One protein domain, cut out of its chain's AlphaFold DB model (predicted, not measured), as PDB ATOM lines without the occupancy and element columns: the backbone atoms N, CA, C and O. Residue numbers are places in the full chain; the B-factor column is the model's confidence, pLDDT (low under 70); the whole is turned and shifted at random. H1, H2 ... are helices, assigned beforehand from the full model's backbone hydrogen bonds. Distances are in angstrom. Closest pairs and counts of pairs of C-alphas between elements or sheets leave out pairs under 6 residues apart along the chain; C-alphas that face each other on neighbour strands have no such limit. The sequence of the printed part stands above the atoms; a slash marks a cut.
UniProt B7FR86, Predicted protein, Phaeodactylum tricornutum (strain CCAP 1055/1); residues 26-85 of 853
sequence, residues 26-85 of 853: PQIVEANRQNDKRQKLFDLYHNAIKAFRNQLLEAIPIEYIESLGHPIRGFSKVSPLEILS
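This is residues 26 to 85 of the 853 residues of the protein "Predicted protein" of Phaeodactylum tricornutum (strain CCAP 1055/1) (UniProt B7FR86). One long helix, H1, makes a free arm with residues 26 to 48, and a small head lies at its far end, where the looped residues 60 to 79 fold back and H2 packs on H1. The printed part has 60 residues, with two named helices, H1 then H2, and no named strand: all helix. It is extended, with a radius of gyration of the C-alphas of 16.9 A, and spans 56 by 22 by 17 A; the arm makes the length.

Find C-alpha 26 at (166.146, 177.870, 212.282); from there H1, residues 26 to 59, runs 49.5 A to C-alpha 59 at (149.757, 145.735, 178.362). H2, residues 80 to 85, ends at C-alpha 85 at (139.971, 157.497, 177.139).

Look at residues 49 to 56, with which alone H1 touches H2; the closest C-alphas, of Arg 53 and Pro 80, are 5.1 A apart. The two run the same way at a steep tilt of 43 degrees. In H1 and H2 every O i to N i+4 pair is within hydrogen-bond range.

The C-alphas farthest apart, of Pro 26 and Glu 63, are 56.5 A apart. The printed part has no cut. The link from H1 to H2 is long, 20 residues. Confidence is low, under 70, at residues 71 to 73.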
ATOM      1  N   PRO A  26     167.205 178.879 212.191       84.81
ATOM      2  CA  PRO A  26     166.146 177.870 212.282       84.81
ATOM      3  C   PRO A  26     165.041 178.026 211.225       84.81
ATOM      4  O   PRO A  26     164.523 177.027 210.730       84.81
ATOM      5  N   GLN A  27     164.690 179.259 210.844       81.69
ATOM      6  CA  GLN A  27     163.681 179.527 209.808       81.69
ATOM      7  C   GLN A  27     164.181 179.136 208.414       81.69
ATOM      8  O   GLN A  27     163.411 178.599 207.620       81.69
ATOM      9  N   ILE A  28     165.471 179.345 208.137       83.56
ATOM     10  CA  ILE A  28     166.133 178.899 206.903       83.56
ATOM     11  C   ILE A  28     166.108 177.367 206.810       83.56
ATOM     12  O   ILE A  28     165.683 176.813 205.797       83.56
ATOM     13  N   VAL A  29     166.485 176.674 207.891       85.56
ATOM     14  CA  VAL A  29     166.481 175.201 207.949       85.56
ATOM     15  C   VAL A  29     165.075 174.635 207.737       85.56
ATOM     16  O   VAL A  29     164.900 173.688 206.971       85.56
ATOM     17  N   GLU A  30     164.058 175.220 208.372       86.00
ATOM     18  CA  GLU A  30     162.677 174.768 208.197       86.00
ATOM     19  C   GLU A  30     162.155 175.045 206.778       86.00
ATOM     20  O   GLU A  30     161.512 174.177 206.189       86.00
ATOM     21  N   ALA A  31     162.480 176.199 206.186       84.19
ATOM     22  CA  ALA A  31     162.122 176.514 204.803       84.19
ATOM     23  C   ALA A  31     162.756 175.528 203.802       84.19
ATOM     24  O   ALA A  31     162.060 175.036 202.909       84.19
ATOM     25  N   ASN A  32     164.031 175.170 203.999       87.38
ATOM     26  CA  ASN A  32     164.726 174.151 203.204       87.38
ATOM     27  C   ASN A  32     164.047 172.790 203.334       87.38
ATOM     28  O   ASN A  32     163.690 172.168 202.336       87.38
ATOM     29  N   ARG A  33     163.738 172.376 204.568       87.19
ATOM     30  CA  ARG A  33     163.042 171.113 204.837       87.19
ATOM     31  C   ARG A  33     161.672 171.041 204.158       87.19
ATOM     32  O   ARG A  33     161.270 169.978 203.682       87.19
ATOM     33  N   GLN A  34     160.927 172.144 204.127       86.44
ATOM     34  CA  GLN A  34     159.633 172.211 203.440       86.44
ATOM     35  C   GLN A  34     159.791 172.208 201.914       86.44
ATOM     36  O   GLN A  34     158.961 171.623 201.216       86.44
ATOM     37  N   ASN A  35     160.849 172.820 201.378       88.56
ATOM     38  CA  ASN A  35     161.174 172.738 199.955       88.56
ATOM     39  C   ASN A  35     161.523 171.301 199.536       88.56
ATOM     40  O   ASN A  35     160.916 170.784 198.603       88.56
ATOM     41  N   ASP A  36     162.367 170.611 200.308       86.94
ATOM     42  CA  ASP A  36     162.743 169.210 200.072       86.94
ATOM     43  C   ASP A  36     161.532 168.274 200.069       86.94
ATOM     44  O   ASP A  36     161.425 167.359 199.250       86.94
ATOM     45  N   LYS A  37     160.582 168.493 200.988       86.62
ATOM     46  CA  LYS A  37     159.327 167.728 201.016       86.62
ATOM     47  C   LYS A  37     158.498 167.952 199.759       86.62
ATOM     48  O   LYS A  37     157.969 166.986 199.210       86.62
ATOM     49  N   ARG A  38     158.386 169.202 199.303       85.38
ATOM     50  CA  ARG A  38     157.669 169.524 198.064       85.38
ATOM     51  C   ARG A  38     158.369 168.909 196.849       85.38
ATOM     52  O   ARG A  38     157.675 168.406 195.972       85.38
ATOM     53  N   GLN A  39     159.705 168.866 196.833       85.81
ATOM     54  CA  GLN A  39     160.474 168.261 195.740       85.81
ATOM     55  C   GLN A  39     160.226 166.752 195.675       85.81
ATOM     56  O   GLN A  39     159.849 166.227 194.633       85.81
ATOM     57  N   LYS A  40     160.293 166.068 196.823       86.75
ATOM     58  CA  LYS A  40     159.977 164.634 196.921       86.75
ATOM     59  C   LYS A  40     158.549 164.312 196.480       86.75
ATOM     60  O   LYS A  40     158.330 163.291 195.833       86.75
ATOM     61  N   LEU A  41     157.577 165.161 196.823       86.06
ATOM     62  CA  LEU A  41     156.186 164.980 196.404       86.06
ATOM     63  C   LEU A  41     156.018 165.170 194.888       86.06
ATOM     64  O   LEU A  41     155.315 164.384 194.251       86.06
ATOM     65  N   PHE A  42     156.684 166.175 194.314       88.69
ATOM     66  CA  PHE A  42     156.720 166.407 192.871       88.69
ATOM     67  C   PHE A  42     157.313 165.208 192.121       88.69
ATOM     68  O   PHE A  42     156.689 164.705 191.182       88.69
ATOM     69  N   ASP A  43     158.463 164.707 192.574       87.25
ATOM     70  CA  ASP A  43     159.146 163.566 191.962       87.25
ATOM     71  C   ASP A  43     158.304 162.289 192.071       87.25
ATOM     72  O   ASP A  43     158.158 161.551 191.096       87.25
ATOM     73  N   LEU A  44     157.696 162.038 193.236       85.75
ATOM     74  CA  LEU A  44     156.834 160.876 193.456       85.75
ATOM     75  C   LEU A  44     155.631 160.878 192.506       85.75
ATOM     76  O   LEU A  44     155.343 159.853 191.889       85.75
ATOM     77  N   TYR A  45     154.957 162.022 192.357       85.75
ATOM     78  CA  TYR A  45     153.806 162.157 191.466       85.75
ATOM     79  C   TYR A  45     154.180 161.850 190.009       85.75
ATOM     80  O   TYR A  45     153.553 161.008 189.363       85.75
ATOM     81  N   HIS A  46     155.242 162.474 189.494       83.19
ATOM     82  CA  HIS A  46     155.645 162.303 188.096       83.19
ATOM     83  C   HIS A  46     156.213 160.905 187.816       83.19
ATOM     84  O   HIS A  46     155.952 160.340 186.751       83.19
ATOM     85  N   ASN A  47     156.917 160.302 188.779       85.75
ATOM     86  CA  ASN A  47     157.392 158.923 188.670       85.75
ATOM     87  C   ASN A  47     156.238 157.914 188.682       85.75
ATOM     88  O   ASN A  47     156.260 156.971 187.890       85.75
ATOM     89  N   ALA A  48     155.209 158.126 189.508       82.50
ATOM     90  CA  ALA A  48     154.021 157.273 189.530       82.50
ATOM     91  C   ALA A  48     153.247 157.342 188.204       82.50
ATOM     92  O   ALA A  48     152.917 156.307 187.627       82.50
ATOM     93  N   ILE A  49     153.031 158.547 187.663       81.75
ATOM     94  CA  ILE A  49     152.381 158.732 186.356       81.75
ATOM     95  C   ILE A  49     153.194 158.075 185.231       81.75
ATOM     96  O   ILE A  49     152.627 157.397 184.371       81.75
ATOM     97  N   LYS A  50     154.525 158.219 185.252       82.88
ATOM     98  CA  LYS A  50     155.420 157.560 184.291       82.88
ATOM     99  C   LYS A  50     155.336 156.034 184.389       82.88
ATOM    100  O   LYS A  50     155.270 155.377 183.353       82.88
ATOM    101  N   ALA A  51     155.317 155.480 185.601       81.94
ATOM    102  CA  ALA A  51     155.203 154.042 185.826       81.94
ATOM    103  C   ALA A  51     153.864 153.490 185.318       81.94
ATOM    104  O   ALA A  51     153.856 152.503 184.587       81.94
ATOM    105  N   PHE A  52     152.750 154.165 185.620       81.19
ATOM    106  CA  PHE A  52     151.432 153.764 185.125       81.19
ATOM    107  C   PHE A  52     151.343 153.798 183.606       81.19
ATOM    108  O   PHE A  52     150.828 152.864 183.000       81.19
ATOM    109  N   ARG A  53     151.884 154.842 182.974       86.38
ATOM    110  CA  ARG A  53     151.949 154.889 181.516       86.38
ATOM    111  C   ARG A  53     152.734 153.705 180.958       86.38
ATOM    112  O   ARG A  53     152.260 153.073 180.030       86.38
ATOM    113  N   ASN A  54     153.907 153.400 181.509       84.00
ATOM    114  CA  ASN A  54     154.727 152.301 181.001       84.00
ATOM    115  C   ASN A  54     154.010 150.948 181.123       84.00
ATOM    116  O   ASN A  54     154.050 150.171 180.179       84.00
ATOM    117  N   GLN A  55     153.290 150.709 182.225       81.62
ATOM    118  CA  GLN A  55     152.461 149.508 182.381       81.62
ATOM    119  C   GLN A  55     151.338 149.431 181.342       81.62
ATOM    120  O   GLN A  55     151.067 148.358 180.812       81.62
ATOM    121  N   LEU A  56     150.693 150.558 181.024       79.88
ATOM    122  CA  LEU A  56     149.674 150.602 179.972       79.88
ATOM    123  C   LEU A  56     150.277 150.307 178.592       79.88
ATOM    124  O   LEU A  56     149.715 149.514 177.846       79.88
ATOM    125  N   LEU A  57     151.430 150.893 178.269       81.31
ATOM    126  CA  LEU A  57     152.111 150.665 176.989       81.31
ATOM    127  C   LEU A  57     152.606 149.221 176.821       81.31
ATOM    128  O   LEU A  57     152.698 148.748 175.697       81.31
ATOM    129  N   GLU A  58     152.929 148.531 177.916       76.50
ATOM    130  CA  GLU A  58     153.314 147.114 177.894       76.50
ATOM    131  C   GLU A  58     152.096 146.188 177.750       76.50
ATOM    132  O   GLU A  58     152.163 145.164 177.075       76.50
ATOM    133  N   ALA A  59     150.968 146.552 178.365       70.88
ATOM    134  CA  ALA A  59     149.757 145.735 178.362       70.88
ATOM    135  C   ALA A  59     148.914 145.869 177.081       70.88
ATOM    136  O   ALA A  59     148.125 144.973 176.775       70.88
ATOM    137  N   ILE A  60     149.028 146.988 176.361       75.81
ATOM    138  CA  ILE A  60     148.189 147.313 175.203       75.81
ATOM    139  C   ILE A  60     149.020 147.174 173.920       75.81
ATOM    140  O   ILE A  60     150.028 147.871 173.786       75.81
ATOM    141  N   PRO A  61     148.610 146.333 172.948       75.81
ATOM    142  CA  PRO A  61     149.305 146.243 171.669       75.81
ATOM    143  C   PRO A  61     149.359 147.609 170.974       75.81
ATOM    144  O   PRO A  61     148.359 148.328 170.921       75.81
ATOM    145  N   ILE A  62     150.532 147.962 170.439       72.31
ATOM    146  CA  ILE A  62     150.825 149.324 169.967       72.31
ATOM    147  C   ILE A  62     149.859 149.809 168.877       72.31
ATOM    148  O   ILE A  62     149.525 150.987 168.851       72.31
ATOM    149  N   GLU A  63     149.330 148.900 168.056       72.44
ATOM    150  CA  GLU A  63     148.332 149.164 167.006       72.44
ATOM    151  C   GLU A  63     147.049 149.851 167.515       72.44
ATOM    152  O   GLU A  63     146.446 150.640 166.792       72.44
ATOM    153  N   TYR A  64     146.654 149.637 168.779       70.94
ATOM    154  CA  TYR A  64     145.458 150.262 169.369       70.94
ATOM    155  C   TYR A  64     145.695 151.682 169.892       70.94
ATOM    156  O   TYR A  64     144.746 152.365 170.272       70.94
ATOM    157  N   ILE A  65     146.952 152.122 169.977       80.38
ATOM    158  CA  ILE A  65     147.332 153.401 170.595       80.38
ATOM    159  C   ILE A  65     148.336 154.194 169.756       80.38
ATOM    160  O   ILE A  65     148.695 155.302 170.142       80.38
ATOM    161  N   GLU A  66     148.771 153.669 168.609       79.00
ATOM    162  CA  GLU A  66     149.767 154.272 167.715       79.00
ATOM    163  C   GLU A  66     149.421 155.725 167.366       79.00
ATOM    164  O   GLU A  66     150.292 156.592 167.376       79.00
ATOM    165  N   SER A  67     148.127 156.008 167.180       79.31
ATOM    166  CA  SER A  67     147.606 157.345 166.874       79.31
ATOM    167  C   SER A  67     147.886 158.404 167.955       79.31
ATOM    168  O   SER A  67     147.887 159.598 167.656       79.31
ATOM    169  N   LEU A  68     148.155 157.988 169.199       80.75
ATOM    170  CA  LEU A  68     148.493 158.880 170.312       80.75
ATOM    171  C   LEU A  68     149.998 159.175 170.398       80.75
ATOM    172  O   LEU A  68     150.407 160.120 171.074       80.75
ATOM    173  N   GLY A  69     150.843 158.356 169.768       77.62
ATOM    174  CA  GLY A  69     152.295 158.468 169.849       77.62
ATOM    175  C   GLY A  69     152.843 159.608 168.990       77.62
ATOM    176  O   GLY A  69     152.531 159.730 167.811       77.62
ATOM    177  N   HIS A  70     153.729 160.438 169.548       77.00
ATOM    178  CA  HIS A  70     154.432 161.446 168.753       77.00
ATOM    179  C   HIS A  70     155.569 160.791 167.940       77.00
ATOM    180  O   HIS A  70     156.388 160.094 168.545       77.00
ATOM    181  N   PRO A  71     155.759 161.115 166.644       63.31
ATOM    182  CA  PRO A  71     156.705 160.425 165.753       63.31
ATOM    183  C   PRO A  71     158.144 160.284 166.284       63.31
ATOM    184  O   PRO A  71     158.784 159.259 166.107       63.31
ATOM    185  N   ILE A  72     158.654 161.319 166.960       61.25
ATOM    186  CA  ILE A  72     160.037 161.359 167.484       61.25
ATOM    187  C   ILE A  72     160.114 161.100 169.000       61.25
ATOM    188  O   ILE A  72     161.142 160.690 169.524       61.25
ATOM    189  N   ARG A  73     159.037 161.381 169.740       69.44
ATOM    190  CA  ARG A  73     159.046 161.403 171.217       69.44
ATOM    191  C   ARG A  73     158.232 160.258 171.827       69.44
ATOM    192  O   ARG A  73     158.113 160.194 173.053       69.44
ATOM    193  N   GLY A  74     157.656 159.396 170.988       80.38
ATOM    194  CA  GLY A  74     156.757 158.318 171.376       80.38
ATOM    195  C   GLY A  74     155.631 158.818 172.280       80.38
ATOM    196  O   GLY A  74     155.087 159.907 172.094       80.38
ATOM    197  N   PHE A  75     155.347 158.054 173.327       82.62
ATOM    198  CA  PHE A  75     154.282 158.333 174.295       82.62
ATOM    199  C   PHE A  75     154.727 159.217 175.475       82.62
ATOM    200  O   PHE A  75     154.009 159.357 176.464       82.62
ATOM    201  N   SER A  76     155.917 159.830 175.414       74.31
ATOM    202  CA  SER A  76     156.537 160.538 176.552       74.31
ATOM    203  C   SER A  76     155.750 161.744 177.085       74.31
ATOM    204  O   SER A  76     155.943 162.115 178.247       74.31
ATOM    205  N   LYS A  77     154.839 162.317 176.291       77.31
ATOM    206  CA  LYS A  77     153.917 163.388 176.708       77.31
ATOM    207  C   LYS A  77     152.448 162.965 176.793       77.31
ATOM    208  O   LYS A  77     151.629 163.789 177.171       77.31
ATOM    209  N   VAL A  78     152.134 161.709 176.484       80.38
ATOM    210  CA  VAL A  78     150.771 161.175 176.568       80.38
ATOM    211  C   VAL A  78     150.514 160.729 178.001       80.38
ATOM    212  O   VAL A  78     151.343 160.029 178.590       80.38
ATOM    213  N   SER A  79     149.403 161.157 178.585       82.19
ATOM    214  CA  SER A  79     148.994 160.771 179.932       82.19
ATOM    215  C   SER A  79     148.294 159.401 179.943       82.19
ATOM    216  O   SER A  79     147.665 159.011 178.958       82.19
ATOM    217  N   PRO A  80     148.332 158.661 181.070       81.69
ATOM    218  CA  PRO A  80     147.551 157.430 181.228       81.69
ATOM    219  C   PRO A  80     146.052 157.612 180.948       81.69
ATOM    220  O   PRO A  80     145.409 156.717 180.407       81.69
ATOM    221  N   LEU A  81     145.498 158.778 181.297       80.06
ATOM    222  CA  LEU A  81     144.084 159.081 181.094       80.06
ATOM    223  C   LEU A  81     143.741 159.238 179.610       80.06
ATOM    224  O   LEU A  81     142.701 158.744 179.186       80.06
ATOM    225  N   GLU A  82     144.609 159.868 178.816       80.69
ATOM    226  CA  GLU A  82     144.421 159.985 177.363       80.69
ATOM    227  C   GLU A  82     144.470 158.613 176.681       80.69
ATOM    228  O   GLU A  82     143.628 158.332 175.833       80.69
ATOM    229  N   ILE A  83     145.378 157.724 177.109       80.12
ATOM    230  CA  ILE A  83     145.448 156.340 176.603       80.12
ATOM    231  C   ILE A  83     144.141 155.591 176.895       80.12
ATOM    232  O   ILE A  83     143.541 155.002 175.999       80.12
ATOM    233  N   LEU A  84     143.674 155.630 178.146       80.88
ATOM    234  CA  LEU A  84     142.458 154.922 178.552       80.88
ATOM    235  C   LEU A  84     141.195 155.503 177.904       80.88
ATOM    236  O   LEU A  84     140.317 154.742 177.500       80.88
ATOM    237  N   SER A  85     141.112 156.828 177.779       77.56
ATOM    238  CA  SER A  85     139.971 157.497 177.139       77.56
ATOM    239  C   SER A  85     139.915 157.162 175.650       77.56
ATOM    240  O   SER A  85     138.856 156.790 175.157       77.56
TER     241      SER A  85